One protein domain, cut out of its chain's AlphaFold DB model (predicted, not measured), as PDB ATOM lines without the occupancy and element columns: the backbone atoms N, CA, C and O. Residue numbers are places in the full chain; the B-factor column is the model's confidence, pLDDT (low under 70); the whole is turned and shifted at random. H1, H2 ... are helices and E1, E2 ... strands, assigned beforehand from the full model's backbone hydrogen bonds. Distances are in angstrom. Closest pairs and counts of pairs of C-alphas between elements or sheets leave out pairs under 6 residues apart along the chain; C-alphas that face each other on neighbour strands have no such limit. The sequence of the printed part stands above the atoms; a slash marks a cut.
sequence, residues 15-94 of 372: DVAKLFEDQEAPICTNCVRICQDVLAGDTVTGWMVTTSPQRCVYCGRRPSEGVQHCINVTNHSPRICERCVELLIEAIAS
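What this domain is: This is residues 15 to 94 of the 372 residues of the protein "ClpX-type ZB domain-containing protein" of Candidatus Latescibacteria bacterium (UniProt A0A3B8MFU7). A small antiparallel two-stranded ribbon, E1 and E2, lies at one end of two packed helices, H2 and H3; short H1 lies near their other end. Of 80 printed residues, 36, under half, are in named elements, mostly helix, ordered H1, H2, E1, E2, H3. The whole is compact: radius of gyration of the C-alphas 11.8 A, spans 30 by 26 by 22 A.

How they stand to each other: Look first at the hairpin of E1, residues 48 to 50, and E2, residues 70 to 72: N 48 and O 72 are within hydrogen-bond range, 3.0 A. H2, residues 29 to 39, touches H3, residues 82 to 94, opposite ways at a steep tilt of 43 degrees; their closest C-alphas, Val 32 and Val 85, are 6.2 A apart. H1, residues 15 to 20, is close but not clearly touching H2; their closest C-alphas, Asp 15 and Thr 29, are 6.6 A apart. Every helix O i to N i+4 pair is within hydrogen-bond range.

Where its parts are: Find C-alpha 15 at (16.308, -9.923, 30.572), beginning H1, 8.8 A long. H2 spans 15.5 A, E1 6.2 A, E2 7.0 A. H3 runs 18.2 A to C-alpha 94 at (25.900, -0.660, 30.250).

The domain as a whole: The printed part has no cut. Residues 51 to 69 form the long link. Thirty residues have pLDDT under 70, among them 15 to 24.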
ATOM      1  N   ASP A  15      14.994 -10.553  30.336       58.69
ATOM      2  CA  ASP A  15      16.308  -9.923  30.572       58.69
ATOM      3  C   ASP A  15      17.111 -10.557  31.725       58.69
ATOM      4  O   ASP A  15      18.297 -10.286  31.880       58.69
ATOM      5  N   VAL A  16      16.493 -11.409  32.556       61.00
ATOM      6  CA  VAL A  16      17.218 -12.103  33.645       61.00
ATOM      7  C   VAL A  16      18.253 -13.054  33.085       61.00
ATOM      8  O   VAL A  16      19.359 -13.119  33.613       61.00
ATOM      9  N   ALA A  17      17.857 -13.808  32.055       58.12
ATOM     10  CA  ALA A  17      18.726 -14.797  31.446       58.12
ATOM     11  C   ALA A  17      19.987 -14.112  30.914       58.12
ATOM     12  O   ALA A  17      21.078 -14.549  31.218       58.12
ATOM     13  N   LYS A  18      19.854 -12.967  30.240       58.50
ATOM     14  CA  LYS A  18      20.997 -12.260  29.646       58.50
ATOM     15  C   LYS A  18      21.984 -11.730  30.680       58.50
ATOM     16  O   LYS A  18      23.184 -11.919  30.525       58.50
ATOM     17  N   LEU A  19      21.477 -11.115  31.746       59.34
ATOM     18  CA  LEU A  19      22.348 -10.475  32.719       59.34
ATOM     19  C   LEU A  19      23.084 -11.497  33.609       59.34
ATOM     20  O   LEU A  19      24.200 -11.219  34.039       59.34
ATOM     21  N   PHE A  20      22.481 -12.658  33.918       60.50
ATOM     22  CA  PHE A  20      22.945 -13.510  35.025       60.50
ATOM     23  C   PHE A  20      22.569 -15.005  34.912       60.50
ATOM     24  O   PHE A  20      21.993 -15.558  35.858       60.50
ATOM     25  N   GLU A  21      22.921 -15.678  33.806       55.31
ATOM     26  CA  GLU A  21      22.599 -17.108  33.562       55.31
ATOM     27  C   GLU A  21      22.959 -18.054  34.734       55.31
ATOM     28  O   GLU A  21      22.270 -19.054  34.942       55.31
ATOM     29  N   ASP A  22      23.943 -17.699  35.572       60.81
ATOM     30  CA  ASP A  22      24.488 -18.562  36.635       60.81
ATOM     31  C   ASP A  22      24.156 -18.140  38.084       60.81
ATOM     32  O   ASP A  22      24.723 -18.678  39.037       60.81
ATOM     33  N   GLN A  23      23.255 -17.177  38.304       67.56
ATOM     34  CA  GLN A  23      22.947 -16.718  39.670       67.56
ATOM     35  C   GLN A  23      21.890 -17.587  40.371       67.56
ATOM     36  O   GLN A  23      20.814 -17.855  39.830       67.56
ATOM     37  N   GLU A  24      22.154 -17.955  41.632       64.69
ATOM     38  CA  GLU A  24      21.257 -18.797  42.445       64.69
ATOM     39  C   GLU A  24      19.882 -18.150  42.707       64.69
ATOM     40  O   GLU A  24      18.881 -18.848  42.894       64.69
ATOM     41  N   ALA A  25      19.805 -16.815  42.710       72.38
ATOM     42  CA  ALA A  25      18.589 -16.061  43.010       72.38
ATOM     43  C   ALA A  25      18.388 -14.885  42.033       72.38
ATOM     44  O   ALA A  25      18.583 -13.739  42.422       72.38
ATOM     45  N   PRO A  26      17.971 -15.136  40.782       77.62
ATOM     46  CA  PRO A  26      17.894 -14.124  39.722       77.62
ATOM     47  C   PRO A  26      16.891 -12.990  39.998       77.62
ATOM     48  O   PRO A  26      15.823 -13.217  40.576       77.62
ATOM     49  N   ILE A  27      17.161 -11.783  39.488       78.88
ATOM     50  CA  ILE A  27      16.295 -10.597  39.605       78.88
ATOM     51  C   ILE A  27      16.137  -9.917  38.242       78.88
ATOM     52  O   ILE A  27      17.111  -9.752  37.519       78.88
ATOM     53  N   CYS A  28      14.912  -9.535  37.868       78.12
ATOM     54  CA  CYS A  28      14.682  -8.858  36.589       78.12
ATOM     55  C   CYS A  28      14.964  -7.363  36.648       78.12
ATOM     56  O   CYS A  28      14.787  -6.746  37.697       78.12
ATOM     57  N   THR A  29      15.304  -6.788  35.494       77.44
ATOM     58  CA  THR A  29      15.574  -5.358  35.272       77.44
ATOM     59  C   THR A  29      14.543  -4.454  35.948       77.44
ATOM     60  O   THR A  29      14.895  -3.563  36.715       77.44
ATOM     61  N   ASN A  30      13.252  -4.749  35.773       79.62
ATOM     62  CA  ASN A  30      12.181  -3.983  36.414       79.62
ATOM     63  C   ASN A  30      12.202  -4.074  37.954       79.62
ATOM     64  O   ASN A  30      11.939  -3.096  38.639       79.62
ATOM     65  N   CYS A  31      12.522  -5.241  38.518       81.19
ATOM     66  CA  CYS A  31      12.661  -5.393  39.969       81.19
ATOM     67  C   CYS A  31      13.929  -4.714  40.506       81.19
ATOM     68  O   CYS A  31      13.893  -4.230  41.631       81.19
ATOM     69  N   VAL A  32      15.013  -4.642  39.723       80.94
ATOM     70  CA  VAL A  32      16.214  -3.865  40.089       80.94
ATOM     71  C   VAL A  32      15.890  -2.371  40.153       80.94
ATOM     72  O   VAL A  32      16.272  -1.711  41.112       80.94
ATOM     73  N   ARG A  33      15.118  -1.848  39.193       81.75
ATOM     74  CA  ARG A  33      14.672  -0.442  39.211       81.75
ATOM     75  C   ARG A  33      13.770  -0.136  40.409       81.75
ATOM     76  O   ARG A  33      14.029   0.810  41.133       81.75
ATOM     77  N   ILE A  34      12.811  -1.014  40.715       81.50
ATOM     78  CA  ILE A  34      11.968  -0.871  41.917       81.50
ATOM     79  C   ILE A  34      12.808  -0.899  43.206       81.50
ATOM     80  O   ILE A  34      12.507  -0.178  44.152       81.50
ATOM     81  N   CYS A  35      13.870  -1.712  43.267       81.38
ATOM     82  CA  CYS A  35      14.813  -1.673  44.387       81.38
ATOM     83  C   CYS A  35      15.474  -0.292  44.534       81.38
ATOM     84  O   CYS A  35      15.622   0.184  45.654       81.38
ATOM     85  N   GLN A  36      15.856   0.348  43.428       83.88
ATOM     86  CA  GLN A  36      16.440   1.688  43.444       83.88
ATOM     87  C   GLN A  36      15.446   2.731  43.976       83.88
ATOM     88  O   GLN A  36      15.807   3.499  44.864       83.88
ATOM     89  N   ASP A  37      14.191   2.691  43.522       81.06
ATOM     90  CA  ASP A  37      13.128   3.589  44.001       81.06
ATOM     91  C   ASP A  37      12.908   3.424  45.518       81.06
ATOM     92  O   ASP A  37      12.866   4.388  46.284       81.06
ATOM     93  N   VAL A  38      12.859   2.175  45.994       80.69
ATOM     94  CA  VAL A  38      12.702   1.866  47.425       80.69
ATOM     95  C   VAL A  38      13.900   2.349  48.256       80.69
ATOM     96  O   VAL A  38      13.704   2.814  49.378       80.69
ATOM     97  N   LEU A  39      15.134   2.273  47.737       79.75
ATOM     98  CA  LEU A  39      16.324   2.829  48.407       79.75
ATOM     99  C   LEU A  39      16.317   4.355  48.447       79.75
ATOM    100  O   LEU A  39      16.790   4.934  49.422       79.75
ATOM    101  N   ALA A  40      15.760   4.998  47.421       81.56
ATOM    102  CA  ALA A  40      15.595   6.446  47.372       81.56
ATOM    103  C   ALA A  40      14.515   6.966  48.343       81.56
ATOM    104  O   ALA A  40      14.368   8.175  48.515       81.56
ATOM    105  N   GLY A  41      13.792   6.063  49.017       79.00
ATOM    106  CA  GLY A  41      12.783   6.385  50.025       79.00
ATOM    107  C   GLY A  41      11.342   6.306  49.519       79.00
ATOM    108  O   GLY A  41      10.421   6.607  50.285       79.00
ATOM    109  N   ASP A  42      11.117   5.868  48.277       78.88
ATOM    110  CA  ASP A  42       9.769   5.726  47.738       78.88
ATOM    111  C   ASP A  42       9.024   4.547  48.374       78.88
ATOM    112  O   ASP A  42       9.534   3.437  48.554       78.88
ATOM    113  N   THR A  43       7.751   4.773  48.704       74.06
ATOM    114  CA  THR A  43       6.899   3.726  49.275       74.06
ATOM    115  C   THR A  43       6.285   2.880  48.165       74.06
ATOM    116  O   THR A  43       5.251   3.228  47.593       74.06
ATOM    117  N   VAL A  44       6.881   1.718  47.896       75.88
ATOM    118  CA  VAL A  44       6.340   0.741  46.941       75.88
ATOM    119  C   VAL A  44       5.581  -0.359  47.686       75.88
ATOM    120  O   VAL A  44       6.110  -1.037  48.567       75.88
ATOM    121  N   THR A  45       4.306  -0.556  47.336       72.94
ATOM    122  CA  THR A  45       3.427  -1.514  48.030       72.94
ATOM    123  C   THR A  45       3.995  -2.933  47.959       72.94
ATOM    124  O   THR A  45       4.195  -3.478  46.875       72.94
ATOM    125  N   GLY A  46       4.211  -3.550  49.124       67.94
ATOM    126  CA  GLY A  46       4.740  -4.910  49.223       67.94
ATOM    127  C   GLY A  46       6.253  -5.015  49.030       67.94
ATOM    128  O   GLY A  46       6.732  -6.115  48.813       67.94
ATOM    129  N   TRP A  47       7.001  -3.913  49.098       79.62
ATOM    130  CA  TRP A  47       8.461  -3.915  49.168       79.62
ATOM    131  C   TRP A  47       8.899  -3.271  50.476       79.62
ATOM    132  O   TRP A  47       8.274  -2.324  50.949       79.62
ATOM    133  N   MET A  48       9.945  -3.813  51.090       73.75
ATOM    134  CA  MET A  48      10.437  -3.309  52.363       73.75
ATOM    135  C   MET A  48      11.959  -3.290  52.409       73.75
ATOM    136  O   MET A  48      12.629  -4.195  51.907       73.75
ATOM    137  N   VAL A  49      12.485  -2.260  53.066       73.75
ATOM    138  CA  VAL A  49      13.877  -2.205  53.499       73.75
ATOM    139  C   VAL A  49      13.991  -2.969  54.814       73.75
ATOM    140  O   VAL A  49      13.219  -2.757  55.751       73.75
ATOM    141  N   THR A  50      14.944  -3.890  54.892       65.00
ATOM    142  CA  THR A  50      15.220  -4.683  56.085       65.00
ATOM    143  C   THR A  50      16.670  -4.525  56.521       65.00
ATOM    144  O   THR A  50      17.598  -4.599  55.721       65.00
ATOM    145  N   THR A  51      16.862  -4.370  57.828       62.53
ATOM    146  CA  THR A  51      18.172  -4.325  58.497       62.53
ATOM    147  C   THR A  51      18.538  -5.666  59.147       62.53
ATOM    148  O   THR A  51      19.472  -5.771  59.937       62.53
ATOM    149  N   SER A  52      17.782  -6.727  58.846       61.03
ATOM    150  CA  SER A  52      17.952  -8.046  59.459       61.03
ATOM    151  C   SER A  52      19.296  -8.699  59.065       61.03
ATOM    152  O   SER A  52      19.735  -8.551  57.925       61.03
ATOM    153  N   PRO A  53      19.936  -9.486  59.959       55.97
ATOM    154  CA  PRO A  53      21.331  -9.950  59.830       55.97
ATOM    155  C   PRO A  53      21.573 -11.033  58.759       55.97
ATOM    156  O   PRO A  53      22.603 -11.709  58.775       55.97
ATOM    157  N   GLN A  54      20.623 -11.262  57.853       66.62
ATOM    158  CA  GLN A  54      20.752 -12.253  56.783       66.62
ATOM    159  C   GLN A  54      21.605 -11.712  55.625       66.62
ATOM    160  O   GLN A  54      21.693 -10.504  55.414       66.62
ATOM    161  N   ARG A  55      22.264 -12.622  54.898       79.81
ATOM    162  CA  ARG A  55      23.221 -12.295  53.829       79.81
ATOM    163  C   ARG A  55      22.501 -11.888  52.538       79.81
ATOM    164  O   ARG A  55      21.473 -12.470  52.198       79.81
ATOM    165  N   CYS A  56      23.068 -10.920  51.821       82.38
ATOM    166  CA  CYS A  56      22.735 -10.624  50.431       82.38
ATOM    167  C   CYS A  56      22.972 -11.872  49.580       82.38
ATOM    168  O   CYS A  56      24.024 -12.499  49.694       82.38
ATOM    169  N   VAL A  57      22.020 -12.219  48.716       79.94
ATOM    170  CA  VAL A  57      22.126 -13.427  47.880       79.94
ATOM    171  C   VAL A  57      23.140 -13.295  46.741       79.94
ATOM    172  O   VAL A  57      23.523 -14.305  46.171       79.94
ATOM    173  N   TYR A  58      23.593 -12.073  46.440       76.81
ATOM    174  CA  TYR A  58      24.544 -11.793  45.358       76.81
ATOM    175  C   TYR A  58      25.988 -11.701  45.849       76.81
ATOM    176  O   TYR A  58      26.862 -12.402  45.357       76.81
ATOM    177  N   CYS A  59      26.262 -10.854  46.843       80.44
ATOM    178  CA  CYS A  59      27.625 -10.672  47.355       80.44
ATOM    179  C   CYS A  59      27.913 -11.454  48.642       80.44
ATOM    180  O   CYS A  59      29.024 -11.387  49.166       80.44
ATOM    181  N   GLY A  60      26.915 -12.128  49.219       81.25
ATOM    182  CA  GLY A  60      27.054 -12.863  50.476       81.25
ATOM    183  C   GLY A  60      27.236 -11.988  51.721       81.25
ATOM    184  O   GLY A  60      27.314 -12.531  52.823       81.25
ATOM    185  N   ARG A  61      27.294 -10.655  51.608       79.12
ATOM    186  CA  ARG A  61      27.538  -9.754  52.751       79.12
ATOM    187  C   ARG A  61      26.294  -9.532  53.609       79.12
ATOM    188  O   ARG A  61      25.170  -9.578  53.109       79.12
ATOM    189  N   ARG A  62      26.487  -9.288  54.904       72.56
ATOM    190  CA  ARG A  62      25.447  -8.842  55.851       72.56
ATOM    191  C   ARG A  62      25.479  -7.325  56.018       72.56
ATOM    192  O   ARG A  62      26.523  -6.727  55.762       72.56
ATOM    193  N   PRO A  63      24.414  -6.717  56.569       64.75
ATOM    194  CA  PRO A  63      24.445  -5.292  56.860       64.75
ATOM    195  C   PRO A  63      25.614  -4.859  57.770       64.75
ATOM    196  O   PRO A  63      26.278  -3.853  57.549       64.75
ATOM    197  N   SER A  64      25.974  -5.705  58.740       62.59
ATOM    198  CA  SER A  64      27.117  -5.488  59.641       62.59
ATOM    199  C   SER A  64      28.495  -5.493  58.962       62.59
ATOM    200  O   SER A  64      29.486  -5.194  59.615       62.59
ATOM    201  N   GLU A  65      28.585  -5.879  57.687       69.31
ATOM    202  CA  GLU A  65      29.830  -5.971  56.906       69.31
ATOM    203  C   GLU A  65      29.952  -4.793  55.913       69.31
ATOM    204  O   GLU A  65      30.548  -4.926  54.841       69.31
ATOM    205  N   GLY A  66      29.373  -3.638  56.271       65.25
ATOM    206  CA  GLY A  66      29.502  -2.382  55.526       65.25
ATOM    207  C   GLY A  66      28.431  -2.153  54.461       65.25
ATOM    208  O   GLY A  66      28.690  -1.423  53.512       65.25
ATOM    209  N   VAL A  67      27.254  -2.774  54.591       66.75
ATOM    210  CA  VAL A  67      26.105  -2.479  53.724       66.75
ATOM    211  C   VAL A  67      24.941  -1.990  54.576       66.75
ATOM    212  O   VAL A  67      24.589  -2.635  55.554       66.75
ATOM    213  N   GLN A  68      24.339  -0.854  54.260       66.12
ATOM    214  CA  GLN A  68      23.377  -0.227  55.164       66.12
ATOM    215  C   GLN A  68      21.980  -0.837  55.023       66.12
ATOM    216  O   GLN A  68      21.315  -1.108  56.028       66.12
ATOM    217  N   HIS A  69      21.565  -1.143  53.790       74.31
ATOM    218  CA  HIS A  69      20.204  -1.590  53.503       74.31
ATOM    219  C   HIS A  69      20.155  -2.863  52.649       74.31
ATOM    220  O   HIS A  69      20.905  -3.044  51.686       74.31
ATOM    221  N   CYS A  70      19.215  -3.747  52.997       79.06
ATOM    222  CA  CYS A  70      18.807  -4.883  52.175       79.06
ATOM    223  C   CYS A  70      17.326  -4.749  51.811       79.06
ATOM    224  O   CYS A  70      16.523  -4.328  52.638       79.06
ATOM    225  N   ILE A  71      16.954  -5.159  50.600       81.00
ATOM    226  CA  ILE A  71      15.595  -5.008  50.067       81.00
ATOM    227  C   ILE A  71      15.006  -6.373  49.748       81.00
ATOM    228  O   ILE A  71      15.685  -7.248  49.201       81.00
ATOM    229  N   ASN A  72      13.725  -6.546  50.060       80.38
ATOM    230  CA  ASN A  72      12.944  -7.713  49.680       80.38
ATOM    231  C   ASN A  72      11.455  -7.391  49.506       80.38
ATOM    232  O   ASN A  72      10.915  -6.471  50.112       80.38
ATOM    233  N   VAL A  73      10.773  -8.210  48.696       75.06
ATOM    234  CA  VAL A  73       9.307  -8.132  48.513       75.06
ATOM    235  C   VAL A  73       8.567  -8.770  49.696       75.06
ATOM    236  O   VAL A  73       7.521  -8.327  50.146       75.06
ATOM    237  N   THR A  74       9.094  -9.870  50.229       67.38
ATOM    238  CA  THR A  74       8.498 -10.576  51.371       67.38
ATOM    239  C   THR A  74       9.598 -11.122  52.266       67.38
ATOM    240  O   THR A  74      10.720 -11.327  51.799       67.38
ATOM    241  N   ASN A  75       9.287 -11.464  53.519       60.41
ATOM    242  CA  ASN A  75      10.236 -12.120  54.432       60.41
ATOM    243  C   ASN A  75      10.826 -13.439  53.890       60.41
ATOM    244  O   ASN A  75      11.843 -13.894  54.407       60.41
ATOM    245  N   HIS A  76      10.213 -14.029  52.859       62.56
ATOM    246  CA  HIS A  76      10.656 -15.262  52.204       62.56
ATOM    247  C   HIS A  76      11.282 -15.031  50.820       62.56
ATOM    248  O   HIS A  76      11.748 -15.982  50.193       62.56
ATOM    249  N   SER A  77      11.280 -13.792  50.320       68.56
ATOM    250  CA  SER A  77      11.951 -13.441  49.071       68.56
ATOM    251  C   SER A  77      13.463 -13.312  49.301       68.56
ATOM    252  O   SER A  77      13.873 -12.913  50.397       68.56
ATOM    253  N   PRO A  78      14.291 -13.607  48.279       72.00
ATOM    254  CA  PRO A  78      15.714 -13.289  48.306       72.00
ATOM    255  C   PRO A  78      15.931 -11.816  48.658       72.00
ATOM    256  O   PRO A  78      15.059 -10.984  48.397       72.00
ATOM    257  N   ARG A  79      17.078 -11.510  49.266       81.00
ATOM    258  CA  ARG A  79      17.436 -10.147  49.662       81.00
ATOM    259  C   ARG A  79      18.622  -9.669  48.862       81.00
ATOM    260  O   ARG A  79      19.617 -10.389  48.757       81.00
ATOM    261  N   ILE A  80      18.533  -8.446  48.371       83.56
ATOM    262  CA  ILE A  80      19.624  -7.783  47.674       83.56
ATOM    263  C   ILE A  80      20.030  -6.538  48.441       83.56
ATOM    264  O   ILE A  80      19.182  -5.824  48.972       83.56
ATOM    265  N   CYS A  81      21.333  -6.326  48.556       85.31
ATOM    266  CA  CYS A  81      21.874  -5.177  49.251       85.31
ATOM    267  C   CYS A  81      22.053  -3.992  48.300       85.31
ATOM    268  O   CYS A  81      22.230  -4.198  47.099       85.31
ATOM    269  N   GLU A  82      22.027  -2.771  48.834       83.88
ATOM    270  CA  GLU A  82      22.084  -1.532  48.040       83.88
ATOM    271  C   GLU A  82      23.257  -1.503  47.049       83.88
ATOM    272  O   GLU A  82      23.056  -1.245  45.867       83.88
ATOM    273  N   ARG A  83      24.449  -1.940  47.472       82.44
ATOM    274  CA  ARG A  83      25.629  -1.985  46.603       82.44
ATOM    275  C   ARG A  83      25.466  -2.933  45.417       82.44
ATOM    276  O   ARG A  83      25.948  -2.660  44.325       82.44
ATOM    277  N   CYS A  84      24.807  -4.072  45.624       81.88
ATOM    278  CA  CYS A  84      24.499  -4.972  44.518       81.88
ATOM    279  C   CYS A  84      23.421  -4.373  43.611       81.88
ATOM    280  O   CYS A  84      23.496  -4.584  42.413       81.88
ATOM    281  N   VAL A  85      22.455  -3.619  44.142       81.38
ATOM    282  CA  VAL A  85      21.468  -2.906  43.312       81.38
ATOM    283  C   VAL A  85      22.162  -1.868  42.426       81.38
ATOM    284  O   VAL A  85      21.901  -1.855  41.231       81.38
ATOM    285  N   GLU A  86      23.085  -1.071  42.969       80.38
ATOM    286  CA  GLU A  86      23.872  -0.083  42.209       80.38
ATOM    287  C   GLU A  86      24.654  -0.724  41.059       80.38
ATOM    288  O   GLU A  86      24.475  -0.341  39.908       80.38
ATOM    289  N   LEU A  87      25.450  -1.757  41.353       75.31
ATOM    290  CA  LEU A  87      26.237  -2.464  40.337       75.31
ATOM    291  C   LEU A  87      25.350  -3.098  39.258       75.31
ATOM    292  O   LEU A  87      25.727  -3.164  38.092       75.31
ATOM    293  N   LEU A  88      24.157  -3.565  39.633       74.75
ATOM    294  CA  LEU A  88      23.187  -4.086  38.677       74.75
ATOM    295  C   LEU A  88      22.584  -2.979  37.812       74.75
ATOM    296  O   LEU A  88      22.353  -3.211  36.631       74.75
ATOM    297  N   ILE A  89      22.336  -1.789  38.360       76.31
ATOM    298  CA  ILE A  89      21.879  -0.629  37.584       76.31
ATOM    299  C   ILE A  89      22.964  -0.176  36.610       76.31
ATOM    300  O   ILE A  89      22.654   0.055  35.445       76.31
ATOM    301  N   GLU A  90      24.222  -0.121  37.045       72.81
ATOM    302  CA  GLU A  90      25.368   0.168  36.177       72.81
ATOM    303  C   GLU A  90      25.488  -0.868  35.051       72.81
ATOM    304  O   GLU A  90      25.643  -0.498  33.890       72.81
ATOM    305  N   ALA A  91      25.330  -2.158  35.359       66.94
ATOM    306  CA  ALA A  91      25.341  -3.222  34.356       66.94
ATOM    307  C   ALA A  91      24.159  -3.123  33.370       66.94
ATOM    308  O   ALA A  91      24.345  -3.309  32.172       66.94
ATOM    309  N   ILE A  92      22.954  -2.787  33.846       66.81
ATOM    310  CA  ILE A  92      21.767  -2.585  32.997       66.81
ATOM    311  C   ILE A  92      21.933  -1.347  32.108       66.81
ATOM    312  O   ILE A  92      21.552  -1.370  30.939       66.81
ATOM    313  N   ALA A  93      22.487  -0.263  32.654       65.56
ATOM    314  CA  ALA A  93      22.806   0.937  31.893       65.56
ATOM    315  C   ALA A  93      23.869   0.628  30.831       65.56
ATOM    316  O   ALA A  93      23.702   1.020  29.684       65.56
ATOM    317  N   SER A  94      24.890  -0.158  31.181       59.88
ATOM    318  CA  SER A  94      25.900  -0.660  30.250       59.88
ATOM    319  C   SER A  94      25.292  -1.526  29.139       59.88
ATOM    320  O   SER A  94      25.608  -1.300  27.982       59.88
TER     321      SER A  94